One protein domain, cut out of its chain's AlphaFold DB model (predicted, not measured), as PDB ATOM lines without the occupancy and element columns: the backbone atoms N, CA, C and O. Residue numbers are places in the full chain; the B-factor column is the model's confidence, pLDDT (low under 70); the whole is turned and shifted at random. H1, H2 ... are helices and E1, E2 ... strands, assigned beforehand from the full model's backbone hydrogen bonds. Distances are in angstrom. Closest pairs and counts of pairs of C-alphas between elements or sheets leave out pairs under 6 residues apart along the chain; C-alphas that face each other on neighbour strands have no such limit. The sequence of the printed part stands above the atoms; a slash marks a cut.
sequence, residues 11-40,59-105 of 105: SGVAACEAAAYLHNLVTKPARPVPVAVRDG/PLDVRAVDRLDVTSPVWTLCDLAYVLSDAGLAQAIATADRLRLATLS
ATOM      1  N   SER A  11      24.068  17.453 -43.127       60.75
ATOM      2  CA  SER A  11      23.800  17.220 -41.706       60.75
ATOM      3  C   SER A  11      22.562  16.343 -41.425       60.75
ATOM      4  O   SER A  11      22.091  16.296 -40.283       60.75
ATOM      5  N   GLY A  12      21.994  15.685 -42.443       70.38
ATOM      6  CA  GLY A  12      20.866  14.760 -42.288       70.38
ATOM      7  C   GLY A  12      21.309  13.362 -41.849       70.38
ATOM      8  O   GLY A  12      22.199  12.787 -42.463       70.38
ATOM      9  N   VAL A  13      20.660  12.815 -40.819       75.69
ATOM     10  CA  VAL A  13      20.888  11.458 -40.299       75.69
ATOM     11  C   VAL A  13      19.629  10.621 -40.543       75.69
ATOM     12  O   VAL A  13      18.534  11.024 -40.158       75.69
ATOM     13  N   ALA A  14      19.743   9.457 -41.178       77.94
ATOM     14  CA  ALA A  14      18.619   8.529 -41.315       77.94
ATOM     15  C   ALA A  14      18.228   7.957 -39.940       77.94
ATOM     16  O   ALA A  14      19.103   7.570 -39.169       77.94
ATOM     17  N   ALA A  15      16.929   7.891 -39.636       77.94
ATOM     18  CA  ALA A  15      16.420   7.463 -38.327       77.94
ATOM     19  C   ALA A  15      15.267   6.453 -38.454       77.94
ATOM     20  O   ALA A  15      14.803   6.175 -39.562       77.94
ATOM     21  N   CYS A  16      14.804   5.908 -37.324       81.31
ATOM     22  CA  CYS A  16      13.637   5.020 -37.230       81.31
ATOM     23  C   CYS A  16      13.653   3.868 -38.263       81.31
ATOM     24  O   CYS A  16      14.652   3.169 -38.402       81.31
ATOM     25  N   GLU A  17      12.567   3.657 -39.013       81.06
ATOM     26  CA  GLU A  17      12.433   2.567 -39.996       81.06
ATOM     27  C   GLU A  17      13.444   2.657 -41.149       81.06
ATOM     28  O   GLU A  17      13.828   1.635 -41.716       81.06
ATOM     29  N   ALA A  18      13.902   3.866 -41.493       81.56
ATOM     30  CA  ALA A  18      14.944   4.053 -42.499       81.56
ATOM     31  C   ALA A  18      16.286   3.524 -41.995       81.56
ATOM     32  O   ALA A  18      16.962   2.772 -42.696       81.56
ATOM     33  N   ALA A  19      16.640   3.881 -40.759       84.50
ATOM     34  CA  ALA A  19      17.817   3.350 -40.092       84.50
ATOM     35  C   ALA A  19      17.707   1.838 -39.883       84.50
ATOM     36  O   ALA A  19      18.656   1.111 -40.147       84.50
ATOM     37  N   ALA A  20      16.531   1.348 -39.491       84.19
ATOM     38  CA  ALA A  20      16.276  -0.074 -39.310       84.19
ATOM     39  C   ALA A  20      16.477  -0.861 -40.607       84.19
ATOM     40  O   ALA A  20      17.076  -1.933 -40.585       84.19
ATOM     41  N   TYR A  21      16.020  -0.322 -41.738       85.62
ATOM     42  CA  TYR A  21      16.249  -0.929 -43.043       85.62
ATOM     43  C   TYR A  21      17.738  -0.939 -43.412       85.62
ATOM     44  O   TYR A  21      18.252  -1.975 -43.819       85.62
ATOM     45  N   LEU A  22      18.449   0.176 -43.208       86.50
ATOM     46  CA  LEU A  22      19.893   0.267 -43.475       86.50
ATOM     47  C   LEU A  22      20.723  -0.656 -42.563       86.50
ATOM     48  O   LEU A  22      21.750  -1.176 -42.986       86.50
ATOM     49  N   HIS A  23      20.251  -0.925 -41.345       86.69
ATOM     50  CA  HIS A  23      20.841  -1.903 -40.421       86.69
ATOM     51  C   HIS A  23      20.385  -3.350 -40.672       86.69
ATOM     52  O   HIS A  23      20.768  -4.242 -39.920       86.69
ATOM     53  N   ASN A  24      19.570  -3.610 -41.702       86.31
ATOM     54  CA  ASN A  24      18.962  -4.918 -41.985       86.31
ATOM     55  C   ASN A  24      18.105  -5.484 -40.829       86.31
ATOM     56  O   ASN A  24      17.935  -6.696 -40.708       86.31
ATOM     57  N   LEU A  25      17.544  -4.617 -39.981       83.75
ATOM     58  CA  LEU A  25      16.638  -4.994 -38.886       83.75
ATOM     59  C   LEU A  25      15.201  -5.225 -39.370       83.75
ATOM     60  O   LEU A  25      14.447  -5.960 -38.736       83.75
ATOM     61  N   VAL A  26      14.818  -4.602 -40.488       82.69
ATOM     62  CA  VAL A  26      13.504  -4.757 -41.129       82.69
ATOM     63  C   VAL A  26      13.659  -4.900 -42.642       82.69
ATOM     64  O   VAL A  26      14.566  -4.333 -43.244       82.69
ATOM     65  N   THR A  27      12.750  -5.632 -43.284       77.94
ATOM     66  CA  THR A  27      12.815  -5.953 -44.721       77.94
ATOM     67  C   THR A  27      12.320  -4.835 -45.639       77.94
ATOM     68  O   THR A  27      12.644  -4.832 -46.827       77.94
ATOM     69  N   LYS A  28      11.524  -3.886 -45.131       75.31
ATOM     70  CA  LYS A  28      10.987  -2.783 -45.936       75.31
ATOM     71  C   LYS A  28      10.786  -1.535 -45.073       75.31
ATOM     72  O   LYS A  28      10.122  -1.640 -44.045       75.31
ATOM     73  N   PRO A  29      11.297  -0.360 -45.480       65.19
ATOM     74  CA  PRO A  29      10.993   0.878 -44.778       65.19
ATOM     75  C   PRO A  29       9.538   1.280 -45.059       65.19
ATOM     76  O   PRO A  29       9.075   1.147 -46.203       65.19
ATOM     77  N   ALA A  30       8.823   1.815 -44.065       60.38
ATOM     78  CA  ALA A  30       7.584   2.519 -44.365       60.38
ATOM     79  C   ALA A  30       7.916   3.795 -45.159       60.38
ATOM     80  O   ALA A  30       8.990   4.391 -45.033       60.38
ATOM     81  N   ARG A  31       7.019   4.179 -46.070       61.09
ATOM     82  CA  ARG A  31       7.124   5.444 -46.808       61.09
ATOM     83  C   ARG A  31       6.174   6.442 -46.148       61.09
ATOM     84  O   ARG A  31       5.021   6.066 -45.937       61.09
ATOM     85  N   PRO A  32       6.582   7.700 -45.900       60.84
ATOM     86  CA  PRO A  32       7.858   8.346 -46.249       60.84
ATOM     87  C   PRO A  32       9.025   8.021 -45.293       60.84
ATOM     88  O   PRO A  32       8.809   7.684 -44.139       60.84
ATOM     89  N   VAL A  33      10.264   8.158 -45.791       61.81
ATOM     90  CA  VAL A  33      11.517   7.829 -45.078       61.81
ATOM     91  C   VAL A  33      11.784   8.838 -43.945       61.81
ATOM     92  O   VAL A  33      12.000  10.019 -44.241       61.81
ATOM     93  N   PRO A  34      11.807   8.415 -42.671       64.44
ATOM     94  CA  PRO A  34      12.113   9.305 -41.552       64.44
ATOM     95  C   PRO A  34      13.587   9.755 -41.539       64.44
ATOM     96  O   PRO A  34      14.503   8.958 -41.747       64.44
ATOM     97  N   VAL A  35      13.820  11.049 -41.277       64.44
ATOM     98  CA  VAL A  35      15.154  11.680 -41.191       64.44
ATOM     99  C   VAL A  35      15.246  12.511 -39.911       64.44
ATOM    100  O   VAL A  35      14.379  13.350 -39.654       64.44
ATOM    101  N   ALA A  36      16.316  12.311 -39.144       65.06
ATOM    102  CA  ALA A  36      16.715  13.139 -38.015       65.06
ATOM    103  C   ALA A  36      17.733  14.207 -38.450       65.06
ATOM    104  O   ALA A  36      18.507  14.026 -39.390       65.06
ATOM    105  N   VAL A  37      17.736  15.351 -37.768       62.09
ATOM    106  CA  VAL A  37      18.690  16.442 -38.015       62.09
ATOM    107  C   VAL A  37      19.591  16.563 -36.796       62.09
ATOM    108  O   VAL A  37      19.094  16.632 -35.674       62.09
ATOM    109  N   ARG A  38      20.909  16.578 -37.019       59.12
ATOM    110  CA  ARG A  38      21.924  16.585 -35.952       59.12
ATOM    111  C   ARG A  38      21.843  17.831 -35.064       59.12
ATOM    112  O   ARG A  38      21.911  17.727 -33.843       59.12
ATOM    113  N   ASP A  39      21.598  18.987 -35.676       57.78
ATOM    114  CA  ASP A  39      21.364  20.240 -34.967       57.78
ATOM    115  C   ASP A  39      19.869  20.395 -34.686       57.78
ATOM    116  O   ASP A  39      19.095  20.730 -35.586       57.78
ATOM    117  N   GLY A  40      19.463  20.210 -33.427       50.00
ATOM    118  CA  GLY A  40      18.086  20.368 -32.931       50.00
ATOM    119  C   GLY A  40      17.468  21.768 -33.100       50.00
ATOM    120  O   GLY A  40      16.478  22.096 -32.450       50.00
ATOM    121  N   PRO A  59      27.699  12.598 -31.558       79.56
ATOM    122  CA  PRO A  59      28.494  11.856 -32.538       79.56
ATOM    123  C   PRO A  59      28.474  10.332 -32.332       79.56
ATOM    124  O   PRO A  59      28.489   9.593 -33.308       79.56
ATOM    125  N   LEU A  60      28.400   9.869 -31.080       81.31
ATOM    126  CA  LEU A  60      28.312   8.443 -30.728       81.31
ATOM    127  C   LEU A  60      26.958   7.801 -31.089       81.31
ATOM    128  O   LEU A  60      26.854   6.579 -31.195       81.31
ATOM    129  N   ASP A  61      25.937   8.626 -31.321       81.94
ATOM    130  CA  ASP A  61      24.592   8.193 -31.695       81.94
ATOM    131  C   ASP A  61      24.447   7.993 -33.204       81.94
ATOM    132  O   ASP A  61      23.375   7.607 -33.668       81.94
ATOM    133  N   VAL A  62      25.506   8.264 -33.972       84.69
ATOM    134  CA  VAL A  62      25.516   8.227 -35.434       84.69
ATOM    135  C   VAL A  62      26.560   7.222 -35.915       84.69
ATOM    136  O   VAL A  62      27.683   7.167 -35.418       84.69
ATOM    137  N   ARG A  63      26.194   6.420 -36.911       86.06
ATOM    138  CA  ARG A  63      27.085   5.521 -37.643       86.06
ATOM    139  C   ARG A  63      26.970   5.775 -39.135       86.06
ATOM    140  O   ARG A  63      25.875   5.997 -39.640       86.06
ATOM    141  N   ALA A  64      28.090   5.670 -39.839       85.38
ATOM    142  CA  ALA A  64      28.087   5.667 -41.292       85.38
ATOM    143  C   ALA A  64      27.717   4.266 -41.808       85.38
ATOM    144  O   ALA A  64      28.406   3.293 -41.498       85.38
ATOM    145  N   VAL A  65      26.653   4.168 -42.603       83.62
ATOM    146  CA  VAL A  65      26.243   2.957 -43.334       83.62
ATOM    147  C   VAL A  65      26.071   3.348 -44.797       83.62
ATOM    148  O   VAL A  65      25.356   4.299 -45.092       83.62
ATOM    149  N   ASP A  66      26.767   2.682 -45.719       79.75
ATOM    150  CA  ASP A  66      26.724   2.992 -47.159       79.75
ATOM    151  C   ASP A  66      26.936   4.482 -47.500       79.75
ATOM    152  O   ASP A  66      26.292   5.042 -48.388       79.75
ATOM    153  N   ARG A  67      27.881   5.134 -46.799       79.88
ATOM    154  CA  ARG A  67      28.205   6.576 -46.918       79.88
ATOM    155  C   ARG A  67      27.076   7.521 -46.484       79.88
ATOM    156  O   ARG A  67      27.121   8.708 -46.801       79.88
ATOM    157  N   LEU A  68      26.085   7.009 -45.760       81.19
ATOM    158  CA  LEU A  68      25.018   7.781 -45.141       81.19
ATOM    159  C   LEU A  68      25.189   7.771 -43.627       81.19
ATOM    160  O   LEU A  68      25.478   6.730 -43.040       81.19
ATOM    161  N   ASP A  69      24.961   8.916 -42.996       85.19
ATOM    162  CA  ASP A  69      24.845   8.984 -41.545       85.19
ATOM    163  C   ASP A  69      23.499   8.381 -41.120       85.19
ATOM    164  O   ASP A  69      22.437   8.767 -41.617       85.19
ATOM    165  N   VAL A  70      23.540   7.432 -40.191       84.50
ATOM    166  CA  VAL A  70      22.388   6.680 -39.680       84.50
ATOM    167  C   VAL A  70      22.431   6.667 -38.156       84.50
ATOM    168  O   VAL A  70      23.511   6.612 -37.571       84.50
ATOM    169  N   THR A  71      21.283   6.686 -37.482       86.44
ATOM    170  CA  THR A  71      21.238   6.475 -36.028       86.44
ATOM    171  C   THR A  71      21.886   5.147 -35.642       86.44
ATOM    172  O   THR A  71      21.786   4.154 -36.367       86.44
ATOM    173  N   SER A  72      22.548   5.101 -34.487       88.25
ATOM    174  CA  SER A  72      23.162   3.876 -33.977       88.25
ATOM    175  C   SER A  72      22.113   2.758 -33.833       88.25
ATOM    176  O   SER A  72      20.919   3.045 -33.696       88.25
ATOM    177  N   PRO A  73      22.513   1.475 -33.854       86.94
ATOM    178  CA  PRO A  73      21.571   0.366 -33.703       86.94
ATOM    179  C   PRO A  73      20.736   0.449 -32.421       86.94
ATOM    180  O   PRO A  73      19.528   0.242 -32.474       86.94
ATOM    181  N   VAL A  74      21.345   0.846 -31.299       86.62
ATOM    182  CA  VAL A  74      20.647   1.057 -30.017       86.62
ATOM    183  C   VAL A  74      19.543   2.102 -30.171       86.62
ATOM    184  O   VAL A  74      18.385   1.842 -29.859       86.62
ATOM    185  N   TRP A  75      19.872   3.259 -30.742       85.06
ATOM    186  CA  TRP A  75      18.893   4.319 -30.966       85.06
ATOM    187  C   TRP A  75      17.820   3.954 -31.979       85.06
ATOM    188  O   TRP A  75      16.675   4.370 -31.835       85.06
ATOM    189  N   THR A  76      18.187   3.169 -32.984       86.25
ATOM    190  CA  THR A  76      17.253   2.652 -33.978       86.25
ATOM    191  C   THR A  76      16.237   1.724 -33.316       86.25
ATOM    192  O   THR A  76      15.045   1.856 -33.572       86.25
ATOM    193  N   LEU A  77      16.670   0.839 -32.412       85.44
ATOM    194  CA  LEU A  77      15.771  -0.022 -31.635       85.44
ATOM    195  C   LEU A  77      14.859   0.790 -30.706       85.44
ATOM    196  O   LEU A  77      13.663   0.510 -30.646       85.44
ATOM    197  N   CYS A  78      15.382   1.827 -30.040       84.31
ATOM    198  CA  CYS A  78      14.561   2.736 -29.232       84.31
ATOM    199  C   CYS A  78      13.481   3.436 -30.067       84.31
ATOM    200  O   CYS A  78      12.343   3.537 -29.622       84.31
ATOM    201  N   ASP A  79      13.811   3.893 -31.276       81.00
ATOM    202  CA  ASP A  79      12.832   4.506 -32.179       81.00
ATOM    203  C   ASP A  79      11.771   3.492 -32.634       81.00
ATOM    204  O   ASP A  79      10.584   3.815 -32.683       81.00
ATOM    205  N   LEU A  80      12.184   2.259 -32.951       81.75
ATOM    206  CA  LEU A  80      11.277   1.192 -33.375       81.75
ATOM    207  C   LEU A  80      10.300   0.777 -32.276       81.75
ATOM    208  O   LEU A  80       9.172   0.416 -32.601       81.75
ATOM    209  N   ALA A  81      10.681   0.871 -31.001       83.56
ATOM    210  CA  ALA A  81       9.789   0.562 -29.885       83.56
ATOM    211  C   ALA A  81       8.531   1.451 -29.847       83.56
ATOM    212  O   ALA A  81       7.509   1.042 -29.310       83.56
ATOM    213  N   TYR A  82       8.573   2.644 -30.453       79.75
ATOM    214  CA  TYR A  82       7.406   3.529 -30.562       79.75
ATOM    215  C   TYR A  82       6.494   3.223 -31.758       79.75
ATOM    216  O   TYR A  82       5.417   3.813 -31.863       79.75
ATOM    217  N   VAL A  83       6.937   2.386 -32.699       77.69
ATOM    218  CA  VAL A  83       6.274   2.202 -34.003       77.69
ATOM    219  C   VAL A  83       5.893   0.744 -34.259       77.69
ATOM    220  O   VAL A  83       4.866   0.479 -34.882       77.69
ATOM    221  N   LEU A  84       6.700  -0.206 -33.790       78.50
ATOM    222  CA  LEU A  84       6.453  -1.634 -33.943       78.50
ATOM    223  C   LEU A  84       5.596  -2.178 -32.798       78.50
ATOM    224  O   LEU A  84       5.628  -1.676 -31.679       78.50
ATOM    225  N   SER A  85       4.869  -3.258 -33.083       85.81
ATOM    226  CA  SER A  85       4.291  -4.104 -32.039       85.81
ATOM    227  C   SER A  85       5.387  -4.824 -31.253       85.81
ATOM    228  O   SER A  85       6.492  -5.016 -31.766       85.81
ATOM    229  N   ASP A  86       5.059  -5.322 -30.060       86.56
ATOM    230  CA  ASP A  86       5.984  -6.091 -29.215       86.56
ATOM    231  C   ASP A  86       6.639  -7.259 -29.968       86.56
ATOM    232  O   ASP A  86       7.847  -7.470 -29.875       86.56
ATOM    233  N   ALA A  87       5.865  -7.978 -30.789       85.94
ATOM    234  CA  ALA A  87       6.378  -9.069 -31.618       85.94
ATOM    235  C   ALA A  87       7.367  -8.578 -32.692       85.94
ATOM    236  O   ALA A  87       8.403  -9.203 -32.923       85.94
ATOM    237  N   GLY A  88       7.073  -7.443 -33.337       85.19
ATOM    238  CA  GLY A  88       7.974  -6.829 -34.313       85.19
ATOM    239  C   GLY A  88       9.257  -6.302 -33.668       85.19
ATOM    240  O   GLY A  88      10.343  -6.483 -34.218       85.19
ATOM    241  N   LEU A  89       9.147  -5.708 -32.478       86.81
ATOM    242  CA  LEU A  89      10.285  -5.223 -31.704       86.81
ATOM    243  C   LEU A  89      11.182  -6.378 -31.241       86.81
ATOM    244  O   LEU A  89      12.397  -6.308 -31.421       86.81
ATOM    245  N   ALA A  90      10.605  -7.463 -30.719       88.19
ATOM    246  CA  ALA A  90      11.354  -8.654 -30.317       88.19
ATOM    247  C   ALA A  90      12.147  -9.252 -31.491       88.19
ATOM    248  O   ALA A  90      13.329  -9.575 -31.351       88.19
ATOM    249  N   GLN A  91      11.535  -9.322 -32.678       88.94
ATOM    250  CA  GLN A  91      12.208  -9.778 -33.894       88.94
ATOM    251  C   GLN A  91      13.364  -8.852 -34.309       88.94
ATOM    252  O   GLN A  91      14.424  -9.329 -34.734       88.94
ATOM    253  N   ALA A  92      13.186  -7.534 -34.180       85.06
ATOM    254  CA  ALA A  92      14.227  -6.554 -34.474       85.06
ATOM    255  C   ALA A  92      15.411  -6.675 -33.499       85.06
ATOM    256  O   ALA A  92      16.559  -6.690 -33.941       85.06
ATOM    257  N   ILE A  93      15.145  -6.849 -32.199       88.75
ATOM    258  CA  ILE A  93      16.173  -7.074 -31.168       88.75
ATOM    259  C   ILE A  93      16.948  -8.366 -31.453       88.75
ATOM    260  O   ILE A  93      18.174  -8.337 -31.532       88.75
ATOM    261  N   ALA A  94      16.255  -9.482 -31.702       87.56
ATOM    262  CA  ALA A  94      16.895 -10.757 -32.032       87.56
ATOM    263  C   ALA A  94      17.740 -10.680 -33.317       87.56
ATOM    264  O   ALA A  94      18.736 -11.383 -33.481       87.56
ATOM    265  N   THR A  95      17.357  -9.827 -34.266       87.69
ATOM    266  CA  THR A  95      18.144  -9.588 -35.483       87.69
ATOM    267  C   THR A  95      19.373  -8.730 -35.199       87.69
ATOM    268  O   THR A  95      20.457  -9.059 -35.679       87.69
ATOM    269  N   ALA A  96      19.240  -7.691 -34.372       87.12
ATOM    270  CA  ALA A  96      20.363  -6.864 -33.942       87.12
ATOM    271  C   ALA A  96      21.422  -7.676 -33.178       87.12
ATOM    272  O   ALA A  96      22.614  -7.491 -33.426       87.12
ATOM    273  N   ASP A  97      20.990  -8.596 -32.312       87.06
ATOM    274  CA  ASP A  97      21.869  -9.503 -31.567       87.06
ATOM    275  C   ASP A  97      22.614 -10.470 -32.504       87.06
ATOM    276  O   ASP A  97      23.845 -10.524 -32.507       87.06
ATOM    277  N   ARG A  98      21.892 -11.134 -33.424       88.00
ATOM    278  CA  ARG A  98      22.499 -12.013 -34.447       88.00
ATOM    279  C   ARG A  98      23.543 -11.301 -35.308       88.00
ATOM    280  O   ARG A  98      24.550 -11.902 -35.672       88.00
ATOM    281  N   LEU A  99      23.307 -10.032 -35.637       84.38
ATOM    282  CA  LEU A  99      24.223  -9.206 -36.426       84.38
ATOM    283  C   LEU A  99      25.316  -8.529 -35.578       84.38
ATOM    284  O   LEU A  99      26.150  -7.813 -36.132       84.38
ATOM    285  N   ARG A 100      25.332  -8.744 -34.252       85.62
ATOM    286  CA  ARG A 100      26.246  -8.104 -33.286       85.62
ATOM    287  C   ARG A 100      26.254  -6.574 -33.393       85.62
ATOM    288  O   ARG A 100      27.292  -5.925 -33.275       85.62
ATOM    289  N   LEU A 101      25.085  -5.989 -33.654       79.50
ATOM    290  CA  LEU A 101      24.924  -4.550 -33.870       79.50
ATOM    291  C   LEU A 101      24.763  -3.766 -32.565       79.50
ATOM    292  O   LEU A 101      25.104  -2.582 -32.524       79.50
ATOM    293  N   ALA A 102      24.277  -4.417 -31.510       68.00
ATOM    294  CA  ALA A 102      24.167  -3.850 -30.176       68.00
ATOM    295  C   ALA A 102      24.745  -4.836 -29.159       68.00
ATOM    296  O   ALA A 102      24.309  -5.980 -29.087       68.00
ATOM    297  N   THR A 103      25.717  -4.385 -28.370       58.09
ATOM    298  CA  THR A 103      26.124  -5.082 -27.151       58.09
ATOM    299  C   THR A 103      25.213  -4.573 -26.043       58.09
ATOM    300  O   THR A 103      25.347  -3.431 -25.609       58.09
ATOM    301  N   LEU A 104      24.241  -5.385 -25.634       50.06
ATOM    302  CA  LEU A 104      23.496  -5.159 -24.398       50.06
ATOM    303  C   LEU A 104      24.363  -5.698 -23.255       50.06
ATOM    304  O   LEU A 104      24.180  -6.828 -22.814       50.06
ATOM    305  N   SER A 105      25.396  -4.939 -22.889       44.41
ATOM    306  CA  SER A 105      26.204  -5.183 -21.689       44.41
ATOM    307  C   SER A 105      25.572  -4.521 -20.478       44.41
ATOM    308  O   SER A 105      25.250  -3.317 -20.618       44.41
TER     309      SER A 105
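This is residues 11 to 40 and 59 to 105 of the 105 residues of an uncharacterized protein of Euzebyaceae bacterium (UniProt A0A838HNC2). Two small strand pairs lie side by side at one end, E1 with E2 and the hairpin E3 and E4, with E1 next to E4; H1 and H2 fill the middle, crossing at a steep tilt, and H3 covers H2 at the other end, running back along it. A long loop, residues 23 to 34, leads from H1 round to E2. The printed part has 77 residues, with three named helices and four named strands in the order E1 H1 E2 E3 E4 H2 H3, and both two-stranded sheets are antiparallel. The class is mixed, helices and strands; the whole is compact, with a radius of gyration of the C-alphas of 11.6 A and spans of 32 by 29 by 22 A.

Begin with E3, residues 62 to 65, 9.5 A long, and E4, residues 68 to 71, 10.0 A long. Find C-alpha 12 at (20.866, 14.760, -42.288), where E1, residues 12 to 14, begins; its neighbour E2 is residues 35 to 37. H1 is residues 16 to 22, 10.0 A long, and H2 is residues 73 to 80, 10.3 A long. H3, residues 86 to 98, is the longest helix at 18.3 A; follow it from C-alpha 86 at (5.984, -6.091, -29.215) to C-alpha 98 at (22.499, -12.013, -34.447).

Look first at the hairpin E3 and E4, antiparallel at 136 degrees, where N 63 and O 70 are within hydrogen-bond range at 2.8 A. E1 and E2 are antiparallel at 140 degrees, with N 36 and O 13 within hydrogen-bond range at 2.8 A. Between the sheets, the closest C-alphas of E1 and E4 are those of Ala 14 and Val 70, 4.5 A apart. Going outward, the closest C-alphas of H1 and E4 are those of Ala 19 and Val 70, 5.7 A apart. H1 and H2 touch, closest at the C-alphas of Cys 16 and Asp 79, 5.1 A apart, with a steep tilt of 46 degrees, opposite ways. H2 and H3 form a helical hairpin: they touch, closest at the C-alphas of Leu 80 and Leu 89, 6.7 A apart, with a shallow tilt of 11 degrees, opposite ways. H1 and H3 are only just apart, their closest C-alphas 8.3 A from each other. In H1, H2 and H3 every O i to N i+4 pair is within hydrogen-bond range.

The two C-alphas farthest apart are those of Pro 32 and Ser 105, at 33.5 A. Residues 41 to 58 are not printed, and C-alphas 40 and 59 are 13.5 A apart across this cut. Of the links that are printed whole, the one from H1 to E2 is long, with 12 residues. The mean pLDDT of the printed part is 78.3; look for values under 70 at residue 11, residues 29 to 40 and residues 102 to 105.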